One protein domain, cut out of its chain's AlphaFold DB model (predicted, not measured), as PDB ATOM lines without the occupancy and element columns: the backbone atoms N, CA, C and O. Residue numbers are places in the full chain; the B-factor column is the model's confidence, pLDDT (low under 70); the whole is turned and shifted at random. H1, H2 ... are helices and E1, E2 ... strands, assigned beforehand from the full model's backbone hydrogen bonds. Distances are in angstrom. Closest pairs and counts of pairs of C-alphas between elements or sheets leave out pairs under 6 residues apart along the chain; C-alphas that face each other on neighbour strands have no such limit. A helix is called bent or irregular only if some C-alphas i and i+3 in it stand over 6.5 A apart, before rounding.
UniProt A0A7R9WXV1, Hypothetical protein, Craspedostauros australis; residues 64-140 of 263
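This is residues 64 to 140 of the 263 residues of the protein "Hypothetical protein" of Craspedostauros australis (UniProt A0A7R9WXV1). Picture a long, flat and loosely built chain in which H1 and H2 cross in the middle part, a small hairpin of strands E1 and E2 makes one end, and H3 lies by itself towards the other end. A long link, residues 115 to 126, leads from the crossed pair to H3, and the first residues, 64 to 70, lie towards H3's end too. The printed part has 77 residues, with three named helices and two named strands in the order H1, E1, E2, H2, H3; the sheet, in the order E1 - E2, is antiparallel, and the class is mostly helix. The whole is only just loose, close to extended, with a radius of gyration of the C-alphas of 17.2 A, and the C-alphas span 56 by 29 by 14 A.

Start at Cys 64 and go on to C-alpha 71 at (-10.040, -47.483, -33.871), where H1, residues 71 to 86, begins; it is 23.3 A long from first to last C-alpha. After Asn 87 you find E1, residues 88 to 90, 6.5 A long, and then E2, residues 96 to 98, 6.8 A long. Next look for C-alpha 105 at (7.238, -55.365, -35.397), from which H2, residues 105 to 114, runs 15.6 A. H2 is irregular, but only just: C-alphas 108 and 111 are 7.0 A apart. H3, residues 127 to 138, runs 16.3 A and ends at C-alpha 138, at (-26.396, -27.380, -35.968).

Begin with H1 and H2, which touch, the closest C-alphas being those of Tyr 77 and Ser 113, 5.7 A apart. Their lines stand at a steep tilt of 65 degrees, and they run opposite ways. From H1 a tight link leads to the hairpin of E1 and E2, antiparallel neighbours with 146 degrees between their directions. Look there for N 89 and O 97, 2.9 A apart, and N 97 and O 89, 2.8 A apart, both within hydrogen-bond range. The closest C-alphas of H1 and E2 are those of Leu 84 and Val 98, at 7.0 A. H2 is apart from E1, and H3 is apart from H1, H2, E1 and E2. In H3 every O i to N i+4 pair is within hydrogen-bond range; in H1 11 of 12 are, and in H2 3 of 6, beside 5 of 7 O i to N i+3 pairs.

The two C-alphas farthest apart are those of Arg 92 and Tyr 140, 56.3 A. The printed part has no cut. The link from H2 to H3, 12 residues, is long. The mean pLDDT of the printed part is 87.7, and residues 139 to 140 of this predicted model are under 70.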
ATOM      1  N   CYS A  64     -17.882 -36.480 -43.938       87.44
ATOM      2  CA  CYS A  64     -19.084 -37.305 -43.923       87.44
ATOM      3  C   CYS A  64     -19.980 -36.912 -42.738       87.44
ATOM      4  O   CYS A  64     -19.510 -36.379 -41.736       87.44
ATOM      5  N   GLY A  65     -21.290 -37.152 -42.848       85.25
ATOM      6  CA  GLY A  65     -22.244 -36.790 -41.789       85.25
ATOM      7  C   GLY A  65     -22.082 -37.598 -40.497       85.25
ATOM      8  O   GLY A  65     -22.522 -37.152 -39.442       85.25
ATOM      9  N   LEU A  66     -21.434 -38.763 -40.578       87.12
ATOM     10  CA  LEU A  66     -21.107 -39.626 -39.449       87.12
ATOM     11  C   LEU A  66     -19.586 -39.753 -39.348       87.12
ATOM     12  O   LEU A  66     -18.943 -40.230 -40.282       87.12
ATOM     13  N   TYR A  67     -19.014 -39.328 -38.224       88.19
ATOM     14  CA  TYR A  67     -17.600 -39.537 -37.933       88.19
ATOM     15  C   TYR A  67     -17.415 -40.911 -37.290       88.19
ATOM     16  O   TYR A  67     -17.858 -41.133 -36.165       88.19
ATOM     17  N   ILE A  68     -16.761 -41.826 -38.008       91.38
ATOM     18  CA  ILE A  68     -16.350 -43.119 -37.460       91.38
ATOM     19  C   ILE A  68     -14.864 -43.037 -37.165       91.38
ATOM     20  O   ILE A  68     -14.050 -42.805 -38.065       91.38
ATOM     21  N   TRP A  69     -14.528 -43.212 -35.890       88.94
ATOM     22  CA  TRP A  69     -13.145 -43.196 -35.457       88.94
ATOM     23  C   TRP A  69     -12.413 -44.423 -35.997       88.94
ATOM     24  O   TRP A  69     -12.920 -45.542 -35.901       88.94
ATOM     25  N   ASP A  70     -11.223 -44.218 -36.559       86.44
ATOM     26  CA  ASP A  70     -10.365 -45.310 -37.006       86.44
ATOM     27  C   ASP A  70      -9.677 -45.963 -35.793       86.44
ATOM     28  O   ASP A  70      -8.513 -45.715 -35.467       86.44
ATOM     29  N   LEU A  71     -10.465 -46.766 -35.071       84.25
ATOM     30  CA  LEU A  71     -10.040 -47.483 -33.871       84.25
ATOM     31  C   LEU A  71      -8.823 -48.392 -34.132       84.25
ATOM     32  O   LEU A  71      -7.889 -48.349 -33.327       84.25
ATOM     33  N   PRO A  72      -8.775 -49.180 -35.231       82.44
ATOM     34  CA  PRO A  72      -7.604 -49.985 -35.567       82.44
ATOM     35  C   PRO A  72      -6.334 -49.144 -35.709       82.44
ATOM     36  O   PRO A  72      -5.322 -49.451 -35.072       82.44
ATOM     37  N   SER A  73      -6.391 -48.040 -36.460       80.81
ATOM     38  CA  SER A  73      -5.237 -47.148 -36.606       80.81
ATOM     39  C   SER A  73      -4.834 -46.503 -35.280       80.81
ATOM     40  O   SER A  73      -3.640 -46.385 -35.003       80.81
ATOM     41  N   ALA A  74      -5.791 -46.152 -34.414       86.38
ATOM     42  CA  ALA A  74      -5.502 -45.605 -33.089       86.38
ATOM     43  C   ALA A  74      -4.781 -46.610 -32.174       86.38
ATOM     44  O   ALA A  74      -3.830 -46.245 -31.475       86.38
ATOM     45  N   VAL A  75      -5.187 -47.884 -32.201       88.75
ATOM     46  CA  VAL A  75      -4.509 -48.957 -31.458       88.75
ATOM     47  C   VAL A  75      -3.093 -49.164 -31.997       88.75
ATOM     48  O   VAL A  75      -2.141 -49.149 -31.213       88.75
ATOM     49  N   CYS A  76      -2.931 -49.272 -33.321       87.75
ATOM     50  CA  CYS A  76      -1.620 -49.408 -33.961       87.75
ATOM     51  C   CYS A  76      -0.698 -48.222 -33.648       87.75
ATOM     52  O   CYS A  76       0.478 -48.425 -33.348       87.75
ATOM     53  N   TYR A  77      -1.227 -46.998 -33.658       88.81
ATOM     54  CA  TYR A  77      -0.494 -45.789 -33.293       88.81
ATOM     55  C   TYR A  77      -0.023 -45.831 -31.834       88.81
ATOM     56  O   TYR A  77       1.160 -45.621 -31.555       88.81
ATOM     57  N   LYS A  78      -0.918 -46.167 -30.894       90.94
ATOM     58  CA  LYS A  78      -0.589 -46.248 -29.463       90.94
ATOM     59  C   LYS A  78       0.466 -47.319 -29.183       90.94
ATOM     60  O   LYS A  78       1.383 -47.082 -28.397       90.94
ATOM     61  N   TRP A  79       0.370 -48.469 -29.848       90.69
ATOM     62  CA  TRP A  79       1.377 -49.527 -29.763       90.69
ATOM     63  C   TRP A  79       2.710 -49.125 -30.380       90.69
ATOM     64  O   TRP A  79       3.746 -49.314 -29.747       90.69
ATOM     65  N   CYS A  80       2.698 -48.519 -31.568       91.94
ATOM     66  CA  CYS A  80       3.910 -48.012 -32.200       91.94
ATOM     67  C   CYS A  80       4.621 -47.015 -31.279       91.94
ATOM     68  O   CYS A  80       5.819 -47.135 -31.044       91.94
ATOM     69  N   HIS A  81       3.877 -46.088 -30.674       90.31
ATOM     70  CA  HIS A  81       4.437 -45.114 -29.745       90.31
ATOM     71  C   HIS A  81       4.958 -45.754 -28.448       90.31
ATOM     72  O   HIS A  81       5.933 -45.263 -27.876       90.31
ATOM     73  N   HIS A  82       4.340 -46.838 -27.971       93.06
ATOM     74  CA  HIS A  82       4.869 -47.598 -26.839       93.06
ATOM     75  C   HIS A  82       6.210 -48.246 -27.192       93.06
ATOM     76  O   HIS A  82       7.189 -48.027 -26.492       93.06
ATOM     77  N   LEU A  83       6.284 -48.958 -28.319       90.94
ATOM     78  CA  LEU A  83       7.514 -49.610 -28.776       90.94
ATOM     79  C   LEU A  83       8.621 -48.602 -29.122       90.94
ATOM     80  O   LEU A  83       9.800 -48.888 -28.932       90.94
ATOM     81  N   LEU A  84       8.259 -47.415 -29.619       92.69
ATOM     82  CA  LEU A  84       9.204 -46.332 -29.893       92.69
ATOM     83  C   LEU A  84       9.897 -45.843 -28.620       92.69
ATOM     84  O   LEU A  84      11.097 -45.595 -28.664       92.69
ATOM     85  N   LYS A  85       9.176 -45.736 -27.495       92.38
ATOM     86  CA  LYS A  85       9.761 -45.314 -26.210       92.38
ATOM     87  C   LYS A  85      10.880 -46.246 -25.758       92.38
ATOM     88  O   LYS A  85      11.898 -45.762 -25.280       92.38
ATOM     89  N   ASP A  86      10.707 -47.541 -25.985       93.00
ATOM     90  CA  ASP A  86      11.654 -48.566 -25.546       93.00
ATOM     91  C   ASP A  86      12.892 -48.666 -26.465       93.00
ATOM     92  O   ASP A  86      13.925 -49.188 -26.058       93.00
ATOM     93  N   ASN A  87      12.812 -48.150 -27.699       90.88
ATOM     94  CA  ASN A  87      13.873 -48.240 -28.718       90.88
ATOM     95  C   ASN A  87      14.502 -46.880 -29.081       90.88
ATOM     96  O   ASN A  87      15.216 -46.759 -30.085       90.88
ATOM     97  N   LEU A  88      14.219 -45.845 -28.289       94.31
ATOM     98  CA  LEU A  88      14.816 -44.524 -28.438       94.31
ATOM     99  C   LEU A  88      16.202 -44.511 -27.794       94.31
ATOM    100  O   LEU A  88      16.349 -44.693 -26.591       94.31
ATOM    101  N   ILE A  89      17.219 -44.266 -28.615       95.19
ATOM    102  CA  ILE A  89      18.598 -44.090 -28.172       95.19
ATOM    103  C   ILE A  89      18.922 -42.605 -28.278       95.19
ATOM    104  O   ILE A  89      18.825 -42.006 -29.353       95.19
ATOM    105  N   GLU A  90      19.311 -41.995 -27.164       96.00
ATOM    106  CA  GLU A  90      19.797 -40.622 -27.156       96.00
ATOM    107  C   GLU A  90      21.275 -40.605 -27.562       96.00
ATOM    108  O   GLU A  90      22.136 -41.190 -26.906       96.00
ATOM    109  N   GLY A  91      21.571 -39.978 -28.698       94.38
ATOM    110  CA  GLY A  91      22.936 -39.785 -29.164       94.38
ATOM    111  C   GLY A  91      23.628 -38.623 -28.451       94.38
ATOM    112  O   GLY A  91      22.995 -37.727 -27.887       94.38
ATOM    113  N   ARG A  92      24.962 -38.593 -28.535       92.00
ATOM    114  CA  ARG A  92      25.783 -37.492 -28.010       92.00
ATOM    115  C   ARG A  92      25.361 -36.183 -28.705       92.00
ATOM    116  O   ARG A  92      25.511 -36.057 -29.917       92.00
ATOM    117  N   GLY A  93      24.792 -35.242 -27.947       94.38
ATOM    118  CA  GLY A  93      24.244 -33.977 -28.468       94.38
ATOM    119  C   GLY A  93      22.715 -33.839 -28.419       94.38
ATOM    120  O   GLY A  93      22.184 -32.949 -29.078       94.38
ATOM    121  N   GLY A  94      22.003 -34.703 -27.685       93.62
ATOM    122  CA  GLY A  94      20.555 -34.571 -27.446       93.62
ATOM    123  C   GLY A  94      19.677 -34.912 -28.655       93.62
ATOM    124  O   GLY A  94      18.478 -34.645 -28.658       93.62
ATOM    125  N   LYS A  95      20.267 -35.489 -29.709       94.81
ATOM    126  CA  LYS A  95      19.522 -36.017 -30.855       94.81
ATOM    127  C   LYS A  95      19.061 -37.428 -30.527       94.81
ATOM    128  O   LYS A  95      19.879 -38.280 -30.190       94.81
ATOM    129  N   THR A  96      17.767 -37.679 -30.652       94.19
ATOM    130  CA  THR A  96      17.199 -39.008 -30.463       94.19
ATOM    131  C   THR A  96      17.177 -39.770 -31.783       94.19
ATOM    132  O   THR A  96      16.757 -39.258 -32.821       94.19
ATOM    133  N   PHE A  97      17.647 -41.010 -31.743       94.62
ATOM    134  CA  PHE A  97      17.632 -41.932 -32.867       94.62
ATOM    135  C   PHE A  97      16.779 -43.138 -32.495       94.62
ATOM    136  O   PHE A  97      16.846 -43.642 -31.377       94.62
ATOM    137  N   VAL A  98      15.972 -43.614 -33.437       93.44
ATOM    138  CA  VAL A  98      15.195 -44.842 -33.261       93.44
ATOM    139  C   VAL A  98      15.977 -45.974 -33.906       93.44
ATOM    140  O   VAL A  98      16.197 -45.955 -35.118       93.44
ATOM    141  N   ARG A  99      16.395 -46.964 -33.115       92.75
ATOM    142  CA  ARG A  99      17.053 -48.166 -33.638       92.75
ATOM    143  C   ARG A  99      16.024 -49.283 -33.733       92.75
ATOM    144  O   ARG A  99      15.542 -49.761 -32.717       92.75
ATOM    145  N   TYR A 100      15.686 -49.707 -34.946       91.31
ATOM    146  CA  TYR A 100      14.818 -50.864 -35.167       91.31
ATOM    147  C   TYR A 100      15.634 -52.048 -35.682       91.31
ATOM    148  O   TYR A 100      16.504 -51.902 -36.540       91.31
ATOM    149  N   GLN A 101      15.353 -53.236 -35.148       91.50
ATOM    150  CA  GLN A 101      15.919 -54.483 -35.652       91.50
ATOM    151  C   GLN A 101      15.207 -54.855 -36.969       91.50
ATOM    152  O   GLN A 101      13.986 -54.667 -37.059       91.50
ATOM    153  N   PRO A 102      15.914 -55.353 -38.001       93.56
ATOM    154  CA  PRO A 102      15.261 -55.823 -39.219       93.56
ATOM    155  C   PRO A 102      14.260 -56.936 -38.887       93.56
ATOM    156  O   PRO A 102      14.521 -57.771 -38.023       93.56
ATOM    157  N   ASN A 103      13.106 -56.919 -39.554       91.38
ATOM    158  CA  ASN A 103      11.960 -57.805 -39.314       91.38
ATOM    159  C   ASN A 103      11.307 -57.654 -37.928       91.38
ATOM    160  O   ASN A 103      10.482 -58.479 -37.537       91.38
ATOM    161  N   SER A 104      11.636 -56.597 -37.177       91.56
ATOM    162  CA  SER A 104      10.905 -56.275 -35.952       91.56
ATOM    163  C   SER A 104       9.517 -55.722 -36.269       91.56
ATOM    164  O   SER A 104       9.293 -55.041 -37.270       91.56
ATOM    165  N   MET A 105       8.584 -55.943 -35.347       86.81
ATOM    166  CA  MET A 105       7.238 -55.365 -35.397       86.81
ATOM    167  C   MET A 105       7.268 -53.835 -35.531       86.81
ATOM    168  O   MET A 105       6.422 -53.245 -36.200       86.81
ATOM    169  N   LEU A 106       8.283 -53.198 -34.934       90.69
ATOM    170  CA  LEU A 106       8.487 -51.760 -35.023       90.69
ATOM    171  C   LEU A 106       8.740 -51.318 -36.470       90.69
ATOM    172  O   LEU A 106       8.188 -50.304 -36.869       90.69
ATOM    173  N   GLN A 107       9.485 -52.084 -37.277       91.81
ATOM    174  CA  GLN A 107       9.711 -51.769 -38.693       91.81
ATOM    175  C   GLN A 107       8.402 -51.770 -39.496       91.81
ATOM    176  O   GLN A 107       8.196 -50.898 -40.340       91.81
ATOM    177  N   LEU A 108       7.501 -52.716 -39.210       88.88
ATOM    178  CA  LEU A 108       6.202 -52.824 -39.876       88.88
ATOM    179  C   LEU A 108       5.238 -51.703 -39.453       88.88
ATOM    180  O   LEU A 108       4.495 -51.177 -40.277       88.88
ATOM    181  N   LEU A 109       5.268 -51.327 -38.170       89.00
ATOM    182  CA  LEU A 109       4.416 -50.286 -37.589       89.00
ATOM    183  C   LEU A 109       4.976 -48.869 -37.765       89.00
ATOM    184  O   LEU A 109       4.239 -47.900 -37.603       89.00
ATOM    185  N   TYR A 110       6.259 -48.709 -38.094       86.12
ATOM    186  CA  TYR A 110       6.890 -47.393 -38.206       86.12
ATOM    187  C   TYR A 110       6.198 -46.470 -39.222       86.12
ATOM    188  O   TYR A 110       5.977 -45.303 -38.890       86.12
ATOM    189  N   PRO A 111       5.754 -46.937 -40.407       85.25
ATOM    190  CA  PRO A 111       4.932 -46.122 -41.301       85.25
ATOM    191  C   PRO A 111       3.626 -45.645 -40.647       85.25
ATOM    192  O   PRO A 111       3.194 -44.525 -40.912       85.25
ATOM    193  N   CYS A 112       3.031 -46.451 -39.759       80.62
ATOM    194  CA  CYS A 112       1.807 -46.116 -39.027       80.62
ATOM    195  C   CYS A 112       2.010 -44.962 -38.030       80.62
ATOM    196  O   CYS A 112       1.061 -44.237 -37.753       80.62
ATOM    197  N   SER A 113       3.239 -44.720 -37.553       82.50
ATOM    198  CA  SER A 113       3.548 -43.596 -36.647       82.50
ATOM    199  C   SER A 113       3.241 -42.218 -37.247       82.50
ATOM    200  O   SER A 113       2.990 -41.264 -36.512       82.50
ATOM    201  N   ARG A 114       3.233 -42.107 -38.584       79.69
ATOM    202  CA  ARG A 114       2.913 -40.861 -39.297       79.69
ATOM    203  C   ARG A 114       1.415 -40.577 -39.372       79.69
ATOM    204  O   ARG A 114       1.031 -39.451 -39.689       79.69
ATOM    205  N   TYR A 115       0.570 -41.571 -39.121       76.00
ATOM    206  CA  TYR A 115      -0.874 -41.409 -39.192       76.00
ATOM    207  C   TYR A 115      -1.390 -40.989 -37.819       76.00
ATOM    208  O   TYR A 115      -1.268 -41.724 -36.843       76.00
ATOM    209  N   SER A 116      -1.948 -39.779 -37.741       76.75
ATOM    210  CA  SER A 116      -2.683 -39.350 -36.552       76.75
ATOM    211  C   SER A 116      -3.968 -40.181 -36.423       76.75
ATOM    212  O   SER A 116      -4.643 -40.380 -37.440       76.75
ATOM    213  N   PRO A 117      -4.349 -40.603 -35.203       81.94
ATOM    214  CA  PRO A 117      -5.639 -41.245 -34.943       81.94
ATOM    215  C   PRO A 117      -6.843 -40.322 -35.199       81.94
ATOM    216  O   PRO A 117      -7.983 -40.758 -35.095       81.94
ATOM    217  N   ASP A 118      -6.631 -39.051 -35.548       86.75
ATOM    218  CA  ASP A 118      -7.702 -38.072 -35.772       86.75
ATOM    219  C   ASP A 118      -8.357 -38.155 -37.158       86.75
ATOM    220  O   ASP A 118      -9.039 -37.214 -37.570       86.75
ATOM    221  N   ARG A 119      -8.133 -39.228 -37.924       87.31
ATOM    222  CA  ARG A 119      -8.720 -39.386 -39.261       87.31
ATOM    223  C   ARG A 119      -9.971 -40.258 -39.216       87.31
ATOM    224  O   ARG A 119     -10.019 -41.280 -38.540       87.31
ATOM    225  N   CYS A 120     -10.983 -39.848 -39.972       89.62
ATOM    226  CA  CYS A 120     -12.211 -40.610 -40.158       89.62
ATOM    227  C   CYS A 120     -11.956 -41.831 -41.047       89.62
ATOM    228  O   CYS A 120     -11.409 -41.684 -42.142       89.62
ATOM    229  N   LEU A 121     -12.433 -43.002 -40.621       86.75
ATOM    230  CA  LEU A 121     -12.308 -44.259 -41.366       86.75
ATOM    231  C   LEU A 121     -12.946 -44.184 -42.765       86.75
ATOM    232  O   LEU A 121     -12.454 -44.780 -43.718       86.75
ATOM    233  N   VAL A 122     -14.049 -43.439 -42.888       88.56
ATOM    234  CA  VAL A 122     -14.877 -43.404 -44.102       88.56
ATOM    235  C   VAL A 122     -14.312 -42.447 -45.150       88.56
ATOM    236  O   VAL A 122     -14.179 -42.807 -46.316       88.56
ATOM    237  N   CYS A 123     -13.996 -41.209 -44.762       89.06
ATOM    238  CA  CYS A 123     -13.611 -40.162 -45.718       89.06
ATOM    239  C   CYS A 123     -12.132 -39.741 -45.624       89.06
ATOM    240  O   CYS A 123     -11.646 -39.024 -46.501       89.06
ATOM    241  N   GLY A 124     -11.413 -40.167 -44.578       87.44
ATOM    242  CA  GLY A 124     -10.024 -39.783 -44.303       87.44
ATOM    243  C   GLY A 124      -9.831 -38.341 -43.814       87.44
ATOM    244  O   GLY A 124      -8.689 -37.937 -43.581       87.44
ATOM    245  N   GLY A 125     -10.915 -37.569 -43.677       89.56
ATOM    246  CA  GLY A 125     -10.907 -36.204 -43.144       89.56
ATOM    247  C   GLY A 125     -10.617 -36.175 -41.646       89.56
ATOM    248  O   GLY A 125     -10.787 -37.185 -40.958       89.56
ATOM    249  N   THR A 126     -10.180 -35.029 -41.132       90.31
ATOM    250  CA  THR A 126      -9.827 -34.906 -39.713       90.31
ATOM    251  C   THR A 126     -11.070 -34.805 -38.829       90.31
ATOM    252  O   THR A 126     -12.146 -34.411 -39.291       90.31
ATOM    253  N   TYR A 127     -10.941 -35.120 -37.538       89.00
ATOM    254  CA  TYR A 127     -11.993 -34.883 -36.546       89.00
ATOM    255  C   TYR A 127     -12.497 -33.432 -36.579       89.00
ATOM    256  O   TYR A 127     -13.702 -33.199 -36.565       89.00
ATOM    257  N   ASN A 128     -11.586 -32.458 -36.710       88.00
ATOM    258  CA  ASN A 128     -11.938 -31.040 -36.785       88.00
ATOM    259  C   ASN A 128     -12.794 -30.702 -38.011       88.00
ATOM    260  O   ASN A 128     -13.708 -29.890 -37.890       88.00
ATOM    261  N   ASP A 129     -12.557 -31.342 -39.159       89.44
ATOM    262  CA  ASP A 129     -13.369 -31.123 -40.364       89.44
ATOM    263  C   ASP A 129     -14.813 -31.611 -40.160       89.44
ATOM    264  O   ASP A 129     -15.770 -30.940 -40.549       89.44
ATOM    265  N   HIS A 130     -14.983 -32.760 -39.499       89.25
ATOM    266  CA  HIS A 130     -16.304 -33.306 -39.169       89.25
ATOM    267  C   HIS A 130     -16.999 -32.479 -38.105       89.25
ATOM    268  O   HIS A 130     -18.193 -32.217 -38.215       89.25
ATOM    269  N   LEU A 131     -16.247 -32.039 -37.098       88.06
ATOM    270  CA  LEU A 131     -16.748 -31.178 -36.046       88.06
ATOM    271  C   LEU A 131     -17.226 -29.848 -36.642       88.06
ATOM    272  O   LEU A 131     -18.338 -29.429 -36.353       88.06
ATOM    273  N   ALA A 132     -16.449 -29.230 -37.536       85.12
ATOM    274  CA  ALA A 132     -16.837 -28.011 -38.242       85.12
ATOM    275  C   ALA A 132     -18.092 -28.204 -39.108       85.12
ATOM    276  O   ALA A 132     -18.944 -27.318 -39.139       85.12
ATOM    277  N   LEU A 133     -18.239 -29.355 -39.774       86.19
ATOM    278  CA  LEU A 133     -19.426 -29.670 -40.576       86.19
ATOM    279  C   LEU A 133     -20.665 -29.965 -39.713       86.19
ATOM    280  O   LEU A 133     -21.777 -29.561 -40.048       86.19
ATOM    281  N   TRP A 134     -20.486 -30.650 -38.588       85.50
ATOM    282  CA  TRP A 134     -21.559 -30.908 -37.631       85.50
ATOM    283  C   TRP A 134     -22.047 -29.605 -36.998       85.50
ATOM    284  O   TRP A 134     -23.244 -29.329 -36.946       85.50
ATOM    285  N   TRP A 135     -21.100 -28.760 -36.598       81.62
ATOM    286  CA  TRP A 135     -21.368 -27.427 -36.095       81.62
ATOM    287  C   TRP A 135     -22.010 -26.537 -37.151       81.62
ATOM    288  O   TRP A 135     -23.010 -25.916 -36.845       81.62
ATOM    289  N   SER A 136     -21.542 -26.498 -38.399       78.69
ATOM    290  CA  SER A 136     -22.190 -25.665 -39.425       78.69
ATOM    291  C   SER A 136     -23.637 -26.082 -39.698       78.69
ATOM    292  O   SER A 136     -24.468 -25.232 -40.015       78.69
ATOM    293  N   ARG A 137     -23.962 -27.367 -39.515       78.19
ATOM    294  CA  ARG A 137     -25.329 -27.881 -39.639       78.19
ATOM    295  C   ARG A 137     -26.213 -27.560 -38.430       78.19
ATOM    296  O   ARG A 137     -27.410 -27.374 -38.618       78.19
ATOM    297  N   ASN A 138     -25.641 -27.488 -37.225       75.81
ATOM    298  CA  ASN A 138     -26.396 -27.380 -35.968       75.81
ATOM    299  C   ASN A 138     -26.261 -26.031 -35.234       75.81
ATOM    300  O   ASN A 138     -27.054 -25.771 -34.336       75.81
ATOM    301  N   LEU A 139     -25.279 -25.180 -35.562       66.00
ATOM    302  CA  LEU A 139     -25.078 -23.881 -34.897       66.00
ATOM    303  C   LEU A 139     -26.060 -22.820 -35.357       66.00
ATOM    304  O   LEU A 139     -26.315 -21.895 -34.599       66.00
ATOM    305  N   TYR A 140     -26.560 -22.916 -36.585       63.88
ATOM    306  CA  TYR A 140     -27.566 -21.986 -37.062       63.88
ATOM    307  C   TYR A 140     -28.932 -22.622 -36.899       63.88
ATOM    308  O   TYR A 140     -29.442 -23.290 -37.802       63.88
TER     309      TYR A 140